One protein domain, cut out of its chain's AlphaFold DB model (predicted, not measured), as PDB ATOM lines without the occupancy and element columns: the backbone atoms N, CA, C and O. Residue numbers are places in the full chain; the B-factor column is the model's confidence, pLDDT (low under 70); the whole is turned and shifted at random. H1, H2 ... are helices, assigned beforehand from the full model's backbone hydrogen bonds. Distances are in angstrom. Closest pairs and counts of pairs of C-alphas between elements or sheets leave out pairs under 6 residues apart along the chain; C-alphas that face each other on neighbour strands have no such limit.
ATOM      1  N   MET A   1     165.010 119.308 203.858       64.06
ATOM      2  CA  MET A   1     164.280 120.286 204.699       64.06
ATOM      3  C   MET A   1     165.105 120.844 205.857       64.06
ATOM      4  O   MET A   1     165.153 122.052 205.975       64.06
ATOM      5  N   LYS A   2     165.837 120.060 206.665       75.12
ATOM      6  CA  LYS A   2     166.561 120.614 207.838       75.12
ATOM      7  C   LYS A   2     167.577 121.740 207.541       75.12
ATOM      8  O   LYS A   2     167.711 122.667 208.329       75.12
ATOM      9  N   TYR A   3     168.256 121.710 206.391       81.44
ATOM     10  CA  TYR A   3     169.230 122.751 206.024       81.44
ATOM     11  C   TYR A   3     168.603 124.129 205.746       81.44
ATOM     12  O   TYR A   3     169.240 125.144 206.019       81.44
ATOM     13  N   SER A   4     167.362 124.188 205.248       87.75
ATOM     14  CA  SER A   4     166.695 125.470 204.980       87.75
ATOM     15  C   SER A   4     166.249 126.166 206.265       87.75
ATOM     16  O   SER A   4     166.310 127.388 206.345       87.75
ATOM     17  N   GLU A   5     165.860 125.399 207.285       92.31
ATOM     18  CA  GLU A   5     165.464 125.930 208.596       92.31
ATOM     19  C   GLU A   5     166.660 126.527 209.347       92.31
ATOM     20  O   GLU A   5     166.577 127.647 209.849       92.31
ATOM     21  N   ILE A   6     167.803 125.826 209.358       91.25
ATOM     22  CA  ILE A   6     169.037 126.310 210.002       91.25
ATOM     23  C   ILE A   6     169.540 127.588 209.318       91.25
ATOM     24  O   ILE A   6     169.927 128.546 209.988       91.25
ATOM     25  N   TYR A   7     169.503 127.626 207.983       92.62
ATOM     26  CA  TYR A   7     169.882 128.815 207.226       92.62
ATOM     27  C   TYR A   7     168.968 130.007 207.545       92.62
ATOM     28  O   TYR A   7     169.459 131.098 207.837       92.62
ATOM     29  N   LEU A   8     167.648 129.792 207.546       93.75
ATOM     30  CA  LEU A   8     166.670 130.829 207.870       93.75
ATOM     31  C   LEU A   8     166.883 131.382 209.287       93.75
ATOM     32  O   LEU A   8     166.904 132.600 209.469       93.75
ATOM     33  N   LEU A   9     167.111 130.507 210.270       94.06
ATOM     34  CA  LEU A   9     167.401 130.908 211.646       94.06
ATOM     35  C   LEU A   9     168.661 131.782 211.727       94.06
ATOM     36  O   LEU A   9     168.652 132.821 212.385       94.06
ATOM     37  N   GLY A  10     169.728 131.404 211.016       93.88
ATOM     38  CA  GLY A  10     170.967 132.180 210.963       93.88
ATOM     39  C   GLY A  10     170.777 133.581 210.372       93.88
ATOM     40  O   GLY A  10     171.334 134.551 210.886       93.88
ATOM     41  N   VAL A  11     169.945 133.709 209.334       93.19
ATOM     42  CA  VAL A  11     169.598 135.009 208.741       93.19
ATOM     43  C   VAL A  11     168.828 135.879 209.737       93.19
ATOM     44  O   VAL A  11     169.183 137.045 209.914       93.19
ATOM     45  N   ILE A  12     167.820 135.319 210.414       95.50
ATOM     46  CA  ILE A  12     167.022 136.041 211.418       95.50
ATOM     47  C   ILE A  12     167.917 136.531 212.564       95.50
ATOM     48  O   ILE A  12     167.895 137.717 212.895       95.50
ATOM     49  N   LEU A  13     168.757 135.653 213.122       95.50
ATOM     50  CA  LEU A  13     169.703 136.009 214.185       95.50
ATOM     51  C   LEU A  13     170.676 137.105 213.743       95.50
ATOM     52  O   LEU A  13     170.923 138.048 214.493       95.50
ATOM     53  N   GLY A  14     171.187 137.024 212.513       93.94
ATOM     54  CA  GLY A  14     172.047 138.059 211.948       93.94
ATOM     55  C   GLY A  14     171.371 139.434 211.914       93.94
ATOM     56  O   GLY A  14     171.982 140.429 212.301       93.94
ATOM     57  N   TRP A  15     170.107 139.507 211.496       96.62
ATOM     58  CA  TRP A  15     169.358 140.768 211.475       96.62
ATOM     59  C   TRP A  15     169.051 141.311 212.871       96.62
ATOM     60  O   TRP A  15     169.154 142.519 213.080       96.62
ATOM     61  N   ILE A  16     168.742 140.438 213.834       96.62
ATOM     62  CA  ILE A  16     168.561 140.837 215.238       96.62
ATOM     63  C   ILE A  16     169.853 141.462 215.778       96.62
ATOM     64  O   ILE A  16     169.818 142.555 216.342       96.62
ATOM     65  N   LEU A  17     171.004 140.819 215.554       94.44
ATOM     66  CA  LEU A  17     172.312 141.335 215.973       94.44
ATOM     67  C   LEU A  17     172.636 142.689 215.337       94.44
ATOM     68  O   LEU A  17     173.104 143.599 216.020       94.44
ATOM     69  N   TRP A  18     172.353 142.841 214.043       96.31
ATOM     70  CA  TRP A  18     172.511 144.119 213.352       96.31
ATOM     71  C   TRP A  18     171.613 145.211 213.951       96.31
ATOM     72  O   TRP A  18     172.074 146.333 214.177       96.31
ATOM     73  N   GLY A  19     170.357 144.882 214.272       96.19
ATOM     74  CA  GLY A  19     169.430 145.794 214.941       96.19
ATOM     75  C   GLY A  19     169.937 146.231 216.318       96.19
ATOM     76  O   GLY A  19     169.912 147.419 216.628       96.19
ATOM     77  N   ILE A  20     170.478 145.295 217.106       94.81
ATOM     78  CA  ILE A  20     171.083 145.574 218.415       94.81
ATOM     79  C   ILE A  20     172.276 146.529 218.277       94.81
ATOM     80  O   ILE A  20     172.323 147.535 218.981       94.81
ATOM     81  N   ILE A  21     173.213 146.271 217.355       93.75
ATOM     82  CA  ILE A  21     174.347 147.183 217.111       93.75
ATOM     83  C   ILE A  21     173.861 148.573 216.725       93.75
ATOM     84  O   ILE A  21     174.363 149.569 217.245       93.75
ATOM     85  N   THR A  22     172.901 148.643 215.808       94.06
ATOM     86  CA  THR A  22     172.372 149.917 215.322       94.06
ATOM     87  C   THR A  22     171.737 150.699 216.470       94.06
ATOM     88  O   THR A  22     171.994 151.893 216.624       94.06
ATOM     89  N   LEU A  23     170.982 150.018 217.335       94.31
ATOM     90  CA  LEU A  23     170.416 150.612 218.539       94.31
ATOM     91  C   LEU A  23     171.506 151.112 219.496       94.31
ATOM     92  O   LEU A  23     171.406 152.239 219.974       94.31
ATOM     93  N   PHE A  24     172.565 150.334 219.743       91.75
ATOM     94  CA  PHE A  24     173.697 150.780 220.564       91.75
ATOM     95  C   PHE A  24     174.386 152.013 219.976       91.75
ATOM     96  O   PHE A  24     174.642 152.964 220.712       91.75
ATOM     97  N   ALA A  25     174.639 152.038 218.664       91.31
ATOM     98  CA  ALA A  25     175.220 153.198 217.995       91.31
ATOM     99  C   ALA A  25     174.356 154.449 218.222       91.31
ATOM    100  O   ALA A  25     174.870 155.487 218.643       91.31
ATOM    101  N   ILE A  26     173.035 154.340 218.039       92.06
ATOM    102  CA  ILE A  26     172.085 155.441 218.263       92.06
ATOM    103  C   ILE A  26     172.057 155.866 219.736       92.06
ATOM    104  O   ILE A  26     172.131 157.060 220.027       92.06
ATOM    105  N   LEU A  27     171.980 154.919 220.673       92.94
ATOM    106  CA  LEU A  27     171.929 155.213 222.106       92.94
ATOM    107  C   LEU A  27     173.203 155.909 222.581       92.94
ATOM    108  O   LEU A  27     173.110 156.910 223.285       92.94
ATOM    109  N   ILE A  28     174.385 155.445 222.169       89.88
ATOM    110  CA  ILE A  28     175.646 156.098 222.541       89.88
ATOM    111  C   ILE A  28     175.727 157.491 221.904       89.88
ATOM    112  O   ILE A  28     176.117 158.443 222.578       89.88
ATOM    113  N   THR A  29     175.288 157.647 220.649       90.38
ATOM    114  CA  THR A  29     175.176 158.958 219.985       90.38
ATOM    115  C   THR A  29     174.304 159.918 220.794       90.38
ATOM    116  O   THR A  29     174.682 161.064 221.062       90.38
ATOM    117  N   TRP A  30     173.136 159.445 221.222       90.06
ATOM    118  CA  TRP A  30     172.199 160.228 222.011       90.06
ATOM    119  C   TRP A  30     172.762 160.563 223.395       90.06
ATOM    120  O   TRP A  30     172.661 161.710 223.825       90.06
ATOM    121  N   SER A  31     173.444 159.617 224.043       87.25
ATOM    122  CA  SER A  31     174.172 159.836 225.294       87.25
ATOM    123  C   SER A  31     175.259 160.900 225.144       87.25
ATOM    124  O   SER A  31     175.309 161.819 225.957       87.25
ATOM    125  N   CYS A  32     176.064 160.880 224.073       85.56
ATOM    126  CA  CYS A  32     177.045 161.939 223.784       85.56
ATOM    127  C   CYS A  32     176.363 163.318 223.706       85.56
ATOM    128  O   CYS A  32     176.827 164.312 224.271       85.56
ATOM    129  N   ARG A  33     175.192 163.373 223.063       86.81
ATOM    130  CA  ARG A  33     174.370 164.585 222.981       86.81
ATOM    131  C   ARG A  33     173.703 164.959 224.313       86.81
ATOM    132  O   ARG A  33     173.393 166.132 224.532       86.81
ATOM    133  N   ALA A  34     173.433 164.017 225.205       85.06
ATOM    134  CA  ALA A  34     172.902 164.299 226.535       85.06
ATOM    135  C   ALA A  34     173.999 164.842 227.463       85.06
ATOM    136  O   ALA A  34     173.780 165.858 228.117       85.06
ATOM    137  N   TYR A  35     175.192 164.239 227.452       81.12
ATOM    138  CA  TYR A  35     176.320 164.656 228.290       81.12
ATOM    139  C   TYR A  35     176.841 166.051 227.947       81.12
ATOM    140  O   TYR A  35     177.247 166.776 228.845       81.12
ATOM    141  N   THR A  36     176.726 166.486 226.690       74.88
ATOM    142  CA  THR A  36     177.014 167.878 226.290       74.88
ATOM    143  C   THR A  36     176.053 168.920 226.860       74.88
ATOM    144  O   THR A  36     176.319 170.108 226.717       74.88
ATOM    145  N   LYS A  37     174.911 168.536 227.457       73.94
ATOM    146  CA  LYS A  37     173.983 169.516 228.050       73.94
ATOM    147  C   LYS A  37     174.481 170.094 229.372       73.94
ATOM    148  O   LYS A  37     174.049 171.187 229.721       73.94
ATOM    149  N   SER A  38     175.327 169.380 230.113       68.00
ATOM    150  CA  SER A  38     175.933 169.909 231.334       68.00
ATOM    151  C   SER A  38     177.429 170.095 231.123       68.00
ATOM    152  O   SER A  38     178.122 169.167 230.710       68.00
ATOM    153  N   GLU A  39     177.933 171.291 231.433       59.97
ATOM    154  CA  GLU A  39     179.369 171.608 231.362       59.97
ATOM    155  C   GLU A  39     180.200 170.588 232.169       59.97
ATOM    156  O   GLU A  39     181.258 170.144 231.728       59.97
ATOM    157  N   GLU A  40     179.667 170.113 233.298       57.38
ATOM    158  CA  GLU A  40     180.278 169.055 234.114       57.38
ATOM    159  C   GLU A  40     180.117 167.641 233.526       57.38
ATOM    160  O   GLU A  40     180.975 166.779 233.709       57.38
ATOM    161  N   GLY A  41     179.015 167.362 232.825       56.88
ATOM    162  CA  GLY A  41     178.734 166.033 232.280       56.88
ATOM    163  C   GLY A  41     179.653 165.681 231.124       56.88
ATOM    164  O   GLY A  41     180.100 164.541 231.027       56.88
ATOM    165  N   PHE A  42     179.982 166.654 230.281       58.22
ATOM    166  CA  PHE A  42     180.889 166.414 229.169       58.22
ATOM    167  C   PHE A  42     182.332 166.227 229.643       58.22
ATOM    168  O   PHE A  42     182.979 165.272 229.228       58.22
ATOM    169  N   LYS A  43     182.797 167.077 230.569       56.38
ATOM    170  CA  LYS A  43     184.183 167.069 231.055       56.38
ATOM    171  C   LYS A  43     184.535 165.848 231.912       56.38
ATOM    172  O   LYS A  43     185.665 165.392 231.892       56.38
ATOM    173  N   TYR A  44     183.584 165.313 232.679       55.78
ATOM    174  CA  TYR A  44     183.889 164.244 233.641       55.78
ATOM    175  C   TYR A  44     183.262 162.890 233.311       55.78
ATOM    176  O   TYR A  44     183.658 161.884 233.899       55.78
ATOM    177  N   LYS A  45     182.270 162.831 232.410       60.72
ATOM    178  CA  LYS A  45     181.522 161.587 232.145       60.72
ATOM    179  C   LYS A  45     181.625 161.089 230.713       60.72
ATOM    180  O   LYS A  45     181.353 159.909 230.492       60.72
ATOM    181  N   LEU A  46     182.022 161.924 229.749       70.81
ATOM    182  CA  LEU A  46     182.197 161.446 228.384       70.81
ATOM    183  C   LEU A  46     183.556 160.758 228.238       70.81
ATOM    184  O   LEU A  46     184.583 161.392 228.028       70.81
ATOM    185  N   GLN A  47     183.557 159.433 228.335       77.94
ATOM    186  CA  GLN A  47     184.748 158.651 228.037       77.94
ATOM    187  C   GLN A  47     184.999 158.652 226.524       77.94
ATOM    188  O   GLN A  47     184.136 158.248 225.741       77.94
ATOM    189  N   TRP A  48     186.199 159.061 226.102       76.50
ATOM    190  CA  TRP A  48     186.614 159.043 224.691       76.50
ATOM    191  C   TRP A  48     186.448 157.669 224.037       76.50
ATOM    192  O   TRP A  48     186.041 157.573 222.879       76.50
ATOM    193  N   THR A  49     186.682 156.602 224.805       81.81
ATOM    194  CA  THR A  49     186.433 155.216 224.393       81.81
ATOM    195  C   THR A  49     185.006 155.009 223.894       81.81
ATOM    196  O   THR A  49     184.821 154.380 222.857       81.81
ATOM    197  N   SER A  50     184.000 155.575 224.564       85.38
ATOM    198  CA  SER A  50     182.594 155.434 224.173       85.38
ATOM    199  C   SER A  50     182.286 156.133 222.849       85.38
ATOM    200  O   SER A  50     181.537 155.597 222.035       85.38
ATOM    201  N   VAL A  51     182.882 157.304 222.599       86.88
ATOM    202  CA  VAL A  51     182.683 158.037 221.339       86.88
ATOM    203  C   VAL A  51     183.284 157.259 220.169       86.88
ATOM    204  O   VAL A  51     182.621 157.050 219.155       86.88
ATOM    205  N   VAL A  52     184.515 156.769 220.333       88.69
ATOM    206  CA  VAL A  52     185.201 155.969 219.310       88.69
ATOM    207  C   VAL A  52     184.463 154.644 219.063       88.69
ATOM    208  O   VAL A  52     184.269 154.254 217.913       88.69
ATOM    209  N   GLN A  53     183.956 153.990 220.115       89.38
ATOM    210  CA  GLN A  53     183.113 152.795 219.985       89.38
ATOM    211  C   GLN A  53     181.830 153.078 219.196       89.38
ATOM    212  O   GLN A  53     181.461 152.279 218.339       89.38
ATOM    213  N   ALA A  54     181.168 154.216 219.436       90.75
ATOM    214  CA  ALA A  54     179.968 154.600 218.690       90.75
ATOM    215  C   ALA A  54     180.246 154.743 217.190       90.75
ATOM    216  O   ALA A  54     179.472 154.247 216.373       90.75
ATOM    217  N   ILE A  55     181.375 155.366 216.832       91.06
ATOM    218  CA  ILE A  55     181.816 155.518 215.440       91.06
ATOM    219  C   ILE A  55     182.035 154.145 214.803       91.06
ATOM    220  O   ILE A  55     181.533 153.889 213.708       91.06
ATOM    221  N   PHE A  56     182.728 153.235 215.492       91.75
ATOM    222  CA  PHE A  56     182.938 151.883 214.980       91.75
ATOM    223  C   PHE A  56     181.634 151.093 214.841       91.75
ATOM    224  O   PHE A  56     181.439 150.435 213.819       91.75
ATOM    225  N   PHE A  57     180.719 151.173 215.811       92.62
ATOM    226  CA  PHE A  57     179.413 150.517 215.708       92.62
ATOM    227  C   PHE A  57     178.586 151.068 214.549       92.62
ATOM    228  O   PHE A  57     177.993 150.286 213.806       92.62
ATOM    229  N   LEU A  58     178.593 152.387 214.344       93.69
ATOM    230  CA  LEU A  58     177.926 153.018 213.209       93.69
ATOM    231  C   LEU A  58     178.540 152.558 211.880       93.69
ATOM    232  O   LEU A  58     177.812 152.185 210.962       93.69
ATOM    233  N   MET A  59     179.871 152.521 211.787       93.19
ATOM    234  CA  MET A  59     180.577 152.051 210.596       93.19
ATOM    235  C   MET A  59     180.245 150.586 210.292       93.19
ATOM    236  O   MET A  59     179.928 150.263 209.151       93.19
ATOM    237  N   VAL A  60     180.234 149.703 211.298       93.12
ATOM    238  CA  VAL A  60     179.809 148.303 211.128       93.12
ATOM    239  C   VAL A  60     178.360 148.213 210.676       93.12
ATOM    240  O   VAL A  60     178.073 147.485 209.727       93.12
ATOM    241  N   ALA A  61     177.448 148.954 211.308       93.88
ATOM    242  CA  ALA A  61     176.041 148.953 210.923       93.88
ATOM    243  C   ALA A  61     175.869 149.348 209.448       93.88
ATOM    244  O   ALA A  61     175.171 148.649 208.711       93.88
ATOM    245  N   ILE A  62     176.564 150.402 208.998       94.06
ATOM    246  CA  ILE A  62     176.551 150.875 207.607       94.06
ATOM    247  C   ILE A  62     177.173 149.842 206.659       94.06
ATOM    248  O   ILE A  62     176.574 149.511 205.636       94.06
ATOM    249  N   LEU A  63     178.341 149.284 206.991       94.75
ATOM    250  CA  LEU A  63     179.010 148.283 206.157       94.75
ATOM    251  C   LEU A  63     178.125 147.045 205.959       94.75
ATOM    252  O   LEU A  63     177.926 146.606 204.832       94.75
ATOM    253  N   PHE A  64     177.526 146.508 207.022       94.19
ATOM    254  CA  PHE A  64     176.652 145.331 206.921       94.19
ATOM    255  C   PHE A  64     175.293 145.608 206.268       94.19
ATOM    256  O   PHE A  64     174.624 144.663 205.833       94.19
ATOM    257  N   LEU A  65     174.897 146.881 206.190       93.81
ATOM    258  CA  LEU A  65     173.735 147.323 205.428       93.81
ATOM    259  C   LEU A  65     174.042 147.376 203.922       93.81
ATOM    260  O   LEU A  65     173.244 146.891 203.126       93.81
ATOM    261  N   ILE A  66     175.202 147.920 203.538       95.44
ATOM    262  CA  ILE A  66     175.623 148.077 202.134       95.44
ATOM    263  C   ILE A  66     176.071 146.738 201.536       95.44
ATOM    264  O   ILE A  66     175.689 146.375 200.421       95.44
ATOM    265  N   PHE A  67     176.891 145.986 202.269       93.44
ATOM    266  CA  PHE A  67     177.449 144.727 201.796       93.44
ATOM    267  C   PHE A  67     176.496 143.557 202.063       93.44
ATOM    268  O   PHE A  67     175.881 143.417 203.124       93.44
ATOM    269  N   LYS A  68     176.431 142.627 201.105       92.69
ATOM    270  CA  LYS A  68     175.608 141.405 201.189       92.69
ATOM    271  C   LYS A  68     176.189 140.334 202.128       92.69
ATOM    272  O   LYS A  68     175.822 139.168 202.032       92.69
ATOM    273  N   TRP A  69     177.094 140.700 203.037       91.94
ATOM    274  CA  TRP A  69     177.673 139.770 204.001       91.94
ATOM    275  C   TRP A  69     176.614 139.240 204.964       91.94
ATOM    276  O   TRP A  69     175.665 139.947 205.332       91.94
ATOM    277  N   ASN A  70     176.794 137.989 205.397       91.31
ATOM    278  CA  ASN A  70     175.961 137.412 206.443       91.31
ATOM    279  C   ASN A  70     176.172 138.212 207.734       91.31
ATOM    280  O   ASN A  70     177.299 138.339 208.210       91.31
ATOM    281  N   LYS A  71     175.089 138.741 208.302       93.19
ATOM    282  CA  LYS A  71     175.137 139.613 209.475       93.19
ATOM    283  C   LYS A  71     175.598 138.882 210.739       93.19
ATOM    284  O   LYS A  71     176.056 139.539 211.658       93.19
ATOM    285  N   LEU A  72     175.615 137.545 210.764       93.00
ATOM    286  CA  LEU A  72     176.257 136.774 211.841       93.00
ATOM    287  C   LEU A  72     177.743 137.111 212.017       93.00
ATOM    288  O   LEU A  72     178.268 136.969 213.120       93.00
ATOM    289  N   HIS A  73     178.411 137.617 210.973       92.81
ATOM    290  CA  HIS A  73     179.803 138.038 211.095       92.81
ATOM    291  C   HIS A  73     179.999 139.223 212.059       92.81
ATOM    292  O   HIS A  73     181.107 139.507 212.497       92.81
ATOM    293  N   ILE A  74     178.924 139.891 212.461       92.75
ATOM    294  CA  ILE A  74     178.971 140.892 213.518       92.75
ATOM    295  C   ILE A  74     179.522 140.312 214.837       92.75
ATOM    296  O   ILE A  74     180.285 140.992 215.520       92.75
ATOM    297  N   LEU A  75     179.201 139.054 215.177       92.06
ATOM    298  CA  LEU A  75     179.549 138.455 216.475       92.06
ATOM    299  C   LEU A  75     181.051 138.435 216.769       92.06
ATOM    300  O   LEU A  75     181.451 138.647 217.908       92.06
ATOM    301  N   TRP A  76     181.879 138.192 215.757       94.12
ATOM    302  CA  TRP A  76     183.335 138.132 215.914       94.12
ATOM    303  C   TRP A  76     184.007 139.486 215.669       94.12
ATOM    304  O   TRP A  76     185.104 139.718 216.168       94.12
ATOM    305  N   ILE A  77     183.335 140.417 214.986       92.88
ATOM    306  CA  ILE A  77     183.835 141.781 214.779       92.88
ATOM    307  C   ILE A  77     183.659 142.641 216.044       92.88
ATOM    308  O   ILE A  77     184.530 143.457 216.342       92.88
ATOM    309  N   ILE A  78     182.580 142.456 216.819       91.25
ATOM    310  CA  ILE A  78     182.323 143.251 218.038       91.25
ATOM    311  C   ILE A  78     183.501 143.199 219.034       91.25
ATOM    312  O   ILE A  78     183.965 144.273 219.428       91.25
ATOM    313  N   PRO A  79     184.025 142.021 219.444       92.00
ATOM    314  CA  PRO A  79     185.144 141.963 220.385       92.00
ATOM    315  C   PRO A  79     186.395 142.656 219.844       92.00
ATOM    316  O   PRO A  79     187.072 143.366 220.583       92.00
ATOM    317  N   VAL A  80     186.665 142.507 218.541       92.25
ATOM    318  CA  VAL A  80     187.799 143.161 217.876       92.25
ATOM    319  C   VAL A  80     187.656 144.675 217.945       92.25
ATOM    320  O   VAL A  80     188.616 145.352 218.296       92.25
ATOM    321  N   ILE A  81     186.467 145.220 217.687       89.94
ATOM    322  CA  ILE A  81     186.202 146.661 217.802       89.94
ATOM    323  C   ILE A  81     186.393 147.149 219.231       89.94
ATOM    324  O   ILE A  81     187.012 148.194 219.445       89.94
ATOM    325  N   PHE A  82     185.880 146.404 220.208       88.12
ATOM    326  CA  PHE A  82     185.977 146.787 221.609       88.12
ATOM    327  C   PHE A  82     187.441 146.849 222.066       88.12
ATOM    328  O   PHE A  82     187.879 147.871 222.597       88.12
ATOM    329  N   LEU A  83     188.211 145.794 221.777       90.12
ATOM    330  CA  LEU A  83     189.637 145.716 222.092       90.12
ATOM    331  C   LEU A  83     190.451 146.757 221.322       90.12
ATOM    332  O   LEU A  83     191.285 147.433 221.917       90.12
ATOM    333  N   SER A  84     190.173 146.945 220.030       87.12
ATOM    334  CA  SER A  84     190.870 147.936 219.200       87.12
ATOM    335  C   SER A  84     190.621 149.350 219.710       87.12
ATOM    336  O   SER A  84     191.554 150.135 219.819       87.12
ATOM    337  N   THR A  85     189.383 149.671 220.097       86.81
ATOM    338  CA  THR A  85     189.065 150.994 220.645       86.81
ATOM    339  C   THR A  85     189.818 151.248 221.944       86.81
ATOM    340  O   THR A  85     190.418 152.308 222.107       86.81
ATOM    341  N   HIS A  86     189.828 150.271 222.854       82.88
ATOM    342  CA  HIS A  86     190.586 150.390 224.094       82.88
ATOM    343  C   HIS A  86     192.085 150.546 223.808       82.88
ATOM    344  O   HIS A  86     192.738 151.413 224.379       82.88
ATOM    345  N   PHE A  87     192.632 149.745 222.894       82.75
ATOM    346  CA  PHE A  87     194.032 149.829 222.502       82.75
ATOM    347  C   PHE A  87     194.384 151.215 221.951       82.75
ATOM    348  O   PHE A  87     195.346 151.820 222.424       82.75
ATOM    349  N   PHE A  88     193.574 151.755 221.035       79.06
ATOM    350  CA  PHE A  88     193.808 153.065 220.426       79.06
ATOM    351  C   PHE A  88     193.731 154.215 221.418       79.06
ATOM    352  O   PHE A  88     194.578 155.103 221.373       79.06
ATOM    353  N   VAL A  89     192.756 154.187 222.325       74.75
ATOM    354  CA  VAL A  89     192.623 155.244 223.332       74.75
ATOM    355  C   VAL A  89     193.732 155.156 224.384       74.75
ATOM    356  O   VAL A  89     194.182 156.188 224.866       74.75
ATOM    357  N   SER A  90     194.207 153.957 224.734       74.50
ATOM    358  CA  SER A  90     195.243 153.797 225.764       74.50
ATOM    359  C   SER A  90     196.679 153.999 225.269       74.50
ATOM    360  O   SER A  90     197.516 154.409 226.065       74.50
ATOM    361  N   HIS A  91     196.993 153.697 224.003       73.06
ATOM    362  CA  HIS A  91     198.389 153.609 223.532       73.06
ATOM    363  C   HIS A  91     198.858 154.781 222.656       73.06
ATOM    364  O   HIS A  91     199.998 154.756 222.207       73.06
ATOM    365  N   ASN A  92     198.022 155.799 222.405       63.56
ATOM    366  CA  ASN A  92     198.401 157.029 221.688       63.56
ATOM    367  C   ASN A  92     199.253 156.795 220.415       63.56
ATOM    368  O   ASN A  92     200.308 157.398 220.234       63.56
ATOM    369  N   ILE A  93     198.802 155.916 219.513       73.00
ATOM    370  CA  ILE A  93     199.563 155.530 218.311       73.00
ATOM    371  C   ILE A  93     199.778 156.748 217.386       73.00
ATOM    372  O   ILE A  93     198.793 157.255 216.848       73.00
ATOM    373  N   PRO A  94     201.022 157.173 217.086       57.53
ATOM    374  CA  PRO A  94     201.325 158.490 216.503       57.53
ATOM    375  C   PRO A  94     200.573 158.862 215.217       57.53
ATOM    376  O   PRO A  94     200.201 160.016 215.033       57.53
ATOM    377  N   ILE A  95     200.331 157.898 214.326       68.12
ATOM    378  CA  ILE A  95     199.672 158.136 213.027       68.12
ATOM    379  C   ILE A  95     198.155 157.988 213.132       68.12
ATOM    380  O   ILE A  95     197.391 158.737 212.522       68.12
ATOM    381  N   LEU A  96     197.702 157.005 213.905       66.50
ATOM    382  CA  LEU A  96     196.289 156.671 213.965       66.50
ATOM    383  C   LEU A  96     195.528 157.594 214.919       66.50
ATOM    384  O   LEU A  96     194.369 157.914 214.678       66.50
ATOM    385  N   SER A  97     196.205 158.080 215.954       72.38
ATOM    386  CA  SER A  97     195.688 159.038 216.918       72.38
ATOM    387  C   SER A  97     195.133 160.315 216.261       72.38
ATOM    388  O   SER A  97     193.953 160.608 216.468       72.38
ATOM    389  N   PRO A  98     195.884 161.049 215.410       74.44
ATOM    390  CA  PRO A  98     195.361 162.215 214.693       74.44
ATOM    391  C   PRO A  98     194.153 161.906 213.805       74.44
ATOM    392  O   PRO A  98     193.208 162.693 213.763       74.44
ATOM    393  N   LEU A  99     194.160 160.758 213.119       80.06
ATOM    394  CA  LEU A  99     193.056 160.348 212.254       80.06
ATOM    395  C   LEU A  99     191.790 160.063 213.071       80.06
ATOM    396  O   LEU A  99     190.718 160.561 212.736       80.06
ATOM    397  N   VAL A 100     191.913 159.297 214.158       80.44
ATOM    398  CA  VAL A 100     190.794 158.978 215.056       80.44
ATOM    399  C   VAL A 100     190.246 160.249 215.690       80.44
ATOM    400  O   VAL A 100     189.027 160.423 215.710       80.44
ATOM    401  N   ILE A 101     191.109 161.174 216.127       79.00
ATOM    402  CA  ILE A 101     190.676 162.496 216.592       79.00
ATOM    403  C   ILE A 101     189.877 163.194 215.498       79.00
ATOM    404  O   ILE A 101     188.765 163.629 215.766       79.00
ATOM    405  N   TYR A 102     190.425 163.303 214.284       84.31
ATOM    406  CA  TYR A 102     189.786 164.012 213.178       84.31
ATOM    407  C   TYR A 102     188.393 163.452 212.876       84.31
ATOM    408  O   TYR A 102     187.413 164.197 212.875       84.31
ATOM    409  N   VAL A 103     188.284 162.132 212.711       86.06
ATOM    410  CA  VAL A 103     187.002 161.451 212.482       86.06
ATOM    411  C   VAL A 103     186.046 161.693 213.647       86.06
ATOM    412  O   VAL A 103     184.868 161.977 213.434       86.06
ATOM    413  N   THR A 104     186.551 161.661 214.879       85.44
ATOM    414  CA  THR A 104     185.748 161.941 216.070       85.44
ATOM    415  C   THR A 104     185.272 163.393 216.118       85.44
ATOM    416  O   THR A 104     184.121 163.631 216.480       85.44
ATOM    417  N   LYS A 105     186.096 164.362 215.690       83.81
ATOM    418  CA  LYS A 105     185.693 165.771 215.563       83.81
ATOM    419  C   LYS A 105     184.533 165.903 214.591       83.81
ATOM    420  O   LYS A 105     183.536 166.534 214.924       83.81
ATOM    421  N   VAL A 106     184.652 165.298 213.409       88.12
ATOM    422  CA  VAL A 106     183.615 165.341 212.369       88.12
ATOM    423  C   VAL A 106     182.332 164.696 212.884       88.12
ATOM    424  O   VAL A 106     181.260 165.291 212.792       88.12
ATOM    425  N   TYR A 107     182.442 163.517 213.495       90.06
ATOM    426  CA  TYR A 107     181.311 162.813 214.080       90.06
ATOM    427  C   TYR A 107     180.607 163.648 215.155       90.06
ATOM    428  O   TYR A 107     179.408 163.893 215.050       90.06
ATOM    429  N   LEU A 108     181.333 164.143 216.160       86.88
ATOM    430  CA  LEU A 108     180.732 164.960 217.212       86.88
ATOM    431  C   LEU A 108     180.169 166.273 216.653       86.88
ATOM    432  O   LEU A 108     179.110 166.703 217.100       86.88
ATOM    433  N   SER A 109     180.812 166.872 215.647       86.12
ATOM    434  CA  SER A 109     180.293 168.057 214.950       86.12
ATOM    435  C   SER A 109     178.911 167.793 214.366       86.12
ATOM    436  O   SER A 109     178.012 168.601 214.572       86.12
ATOM    437  N   ILE A 110     178.712 166.635 213.727       89.25
ATOM    438  CA  ILE A 110     177.413 166.204 213.191       89.25
ATOM    439  C   ILE A 110     176.404 165.952 214.319       89.25
ATOM    440  O   ILE A 110     175.272 166.432 214.273       89.25
ATOM    441  N   VAL A 111     176.805 165.217 215.358       88.56
ATOM    442  CA  VAL A 111     175.926 164.847 216.483       88.56
ATOM    443  C   VAL A 111     175.446 166.071 217.268       88.56
ATOM    444  O   VAL A 111     174.338 166.076 217.816       88.56
ATOM    445  N   LEU A 112     176.273 167.111 217.321       86.44
ATOM    446  CA  LEU A 112     176.034 168.329 218.085       86.44
ATOM    447  C   LEU A 112     175.533 169.493 217.222       86.44
ATOM    448  O   LEU A 112     175.412 170.600 217.741       86.44
ATOM    449  N   ILE A 113     175.161 169.262 215.955       89.06
ATOM    450  CA  ILE A 113     174.494 170.282 215.131       89.06
ATOM    451  C   ILE A 113     173.307 170.886 215.905       89.06
ATOM    452  O   ILE A 113     172.469 170.177 216.480       89.06
ATOM    453  N   GLY A 114     173.251 172.222 215.929       84.25
ATOM    454  CA  GLY A 114     172.224 172.991 216.636       84.25
ATOM    455  C   GLY A 114     172.438 173.119 218.149       84.25
ATOM    456  O   GLY A 114     171.514 173.518 218.856       84.25
ATOM    457  N   ARG A 115     173.618 172.759 218.672       80.62
ATOM    458  CA  ARG A 115     174.047 173.074 220.043       80.62
ATOM    459  C   ARG A 115     175.097 174.177 220.002       80.62
ATOM    460  O   ARG A 115     176.087 174.049 219.291       80.62
ATOM    461  N   ASP A 116     174.895 175.211 220.809       71.88
ATOM    462  CA  ASP A 116     175.908 176.238 221.032       71.88
ATOM    463  C   ASP A 116     176.890 175.730 222.099       71.88
ATOM    464  O   ASP A 116     176.535 175.577 223.273       71.88
ATOM    465  N   LEU A 117     178.094 175.343 221.678       68.12
ATOM    466  CA  LEU A 117     179.132 174.830 222.571       68.12
ATOM    467  C   LEU A 117     179.949 176.011 223.095       68.12
ATOM    468  O   LEU A 117     180.875 176.480 222.433       68.12
ATOM    469  N   LYS A 118     179.628 176.477 224.305       59.34
ATOM    470  CA  LYS A 118     180.474 177.434 225.028       59.34
ATOM    471  C   LYS A 118     181.846 176.783 225.278       59.34
ATOM    472  O   LYS A 118     181.937 175.860 226.076       59.34
ATOM    473  N   GLY A 119     182.877 177.224 224.552       59.44
ATOM    474  CA  GLY A 119     184.256 176.696 224.623       59.44
ATOM    475  C   GLY A 119     184.818 176.172 223.293       59.44
ATOM    476  O   GLY A 119     186.021 175.995 223.145       59.44
ATOM    477  N   GLY A 120     183.978 175.986 222.269       62.84
ATOM    478  CA  GLY A 120     184.427 175.463 220.975       62.84
ATOM    479  C   GLY A 120     184.855 173.988 221.023       62.84
ATOM    480  O   GLY A 120     185.158 173.414 222.066       62.84
ATOM    481  N   PHE A 121     184.857 173.333 219.862       62.19
ATOM    482  CA  PHE A 121     185.218 171.915 219.759       62.19
ATOM    483  C   PHE A 121     186.655 171.631 220.189       62.19
ATOM    484  O   PHE A 121     186.931 170.578 220.759       62.19
ATOM    485  N   ASP A 122     187.570 172.561 219.935       59.50
ATOM    486  CA  ASP A 122     188.979 172.333 220.218       59.50
ATOM    487  C   ASP A 122     189.269 172.258 221.713       59.50
ATOM    488  O   ASP A 122     190.009 171.361 222.088       59.50
ATOM    489  N   GLU A 123     188.626 173.069 222.565       56.50
ATOM    490  CA  GLU A 123     188.754 172.982 224.033       56.50
ATOM    491  C   GLU A 123     188.179 171.656 224.570       56.50
ATOM    492  O   GLU A 123     188.718 171.073 225.508       56.50
ATOM    493  N   LEU A 124     187.143 171.120 223.912       57.00
ATOM    494  CA  LEU A 124     186.495 169.845 224.251       57.00
ATOM    495  C   LEU A 124     187.343 168.626 223.866       57.00
ATOM    496  O   LEU A 124     187.373 167.640 224.593       57.00
ATOM    497  N   LEU A 125     188.039 168.692 222.730       54.84
ATOM    498  CA  LEU A 125     188.984 167.666 222.270       54.84
ATOM    499  C   LEU A 125     190.343 167.756 222.982       54.84
ATOM    500  O   LEU A 125     191.143 166.824 222.904       54.84
ATOM    501  N   TYR A 126     190.577 168.859 223.696       51.56
ATOM    502  CA  TYR A 126     191.744 169.119 224.537       51.56
ATOM    503  C   TYR A 126     191.522 168.789 226.016       51.56
ATOM    504  O   TYR A 126     192.269 169.280 226.861       51.56
ATOM    505  N   ASP A 127     190.542 167.949 226.367       47.44
ATOM    506  CA  ASP A 127     190.414 167.444 227.736       47.44
ATOM    507  C   ASP A 127     191.556 166.468 228.066       47.44
ATOM    508  O   ASP A 127     191.411 165.249 227.949       47.44
ATOM    509  N   GLY A 128     192.731 167.043 228.363       45.31
ATOM    510  CA  GLY A 128     193.794 166.614 229.284       45.31
ATOM    511  C   GLY A 128     194.370 165.198 229.187       45.31
ATOM    512  O   GLY A 128     195.263 164.854 229.959       45.31
ATOM    513  N   SER A 129     193.873 164.352 228.296       44.56
ATOM    514  CA  SER A 129     194.198 162.928 228.186       44.56
ATOM    515  C   SER A 129     194.974 162.634 226.908       44.56
ATOM    516  O   SER A 129     195.885 161.814 226.928       44.56
ATOM    517  N   PHE A 130     194.681 163.363 225.827       39.78
ATOM    518  CA  PHE A 130     195.276 163.114 224.513       39.78
ATOM    519  C   PHE A 130     196.504 163.985 224.193       39.78
ATOM    520  O   PHE A 130     197.324 163.639 223.349       39.78
ATOM    521  N   LYS A 131     196.643 165.123 224.880       42.28
ATOM    522  CA  LYS A 131     197.791 166.040 224.789       42.28
ATOM    523  C   LYS A 131     198.185 166.607 226.154       42.28
ATOM    524  O   LYS A 131     198.707 167.717 226.233       42.28
TER     525      LYS A 131
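This is residues 1 to 131 of the 272 residues of an uncharacterized protein of Phycisphaerales bacterium (UniProt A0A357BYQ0). H1 and the hairpin H3 and H4 form an up-and-down bundle, crossed near one end by H5, with H2 and H6 there; residues 1 to 9 stick out at the other. The printed part has 131 residues with six named helices: all helix. It is loose, with a 17.4 A radius of gyration of the C-alphas, spanning 63 by 32 by 23 A.

H1, residues 2 to 35, 49.5 A, has C-alpha 2 at (166.561, 120.614, 207.838). H2 is 39 to 45, H3 48 to 66, H4 71 to 91, H5 96 to 111, H6 120 to 125, with C-alpha 125 at (188.984, 167.666, 222.270).

H3 touches H1, with Ala 54 and Ala 25 the closest C-alphas, at 5.0 A, and H5 at 78 degrees, about perpendicular. Every O i to N i+4 pair is within hydrogen-bond range in H1, H3 and H5, 2 of 3 in H2, 13 of 17 in H4, 1 of 2 in H6.

The printed part has no cut; 28 residues have pLDDT under 70, among them residues 117 to 131.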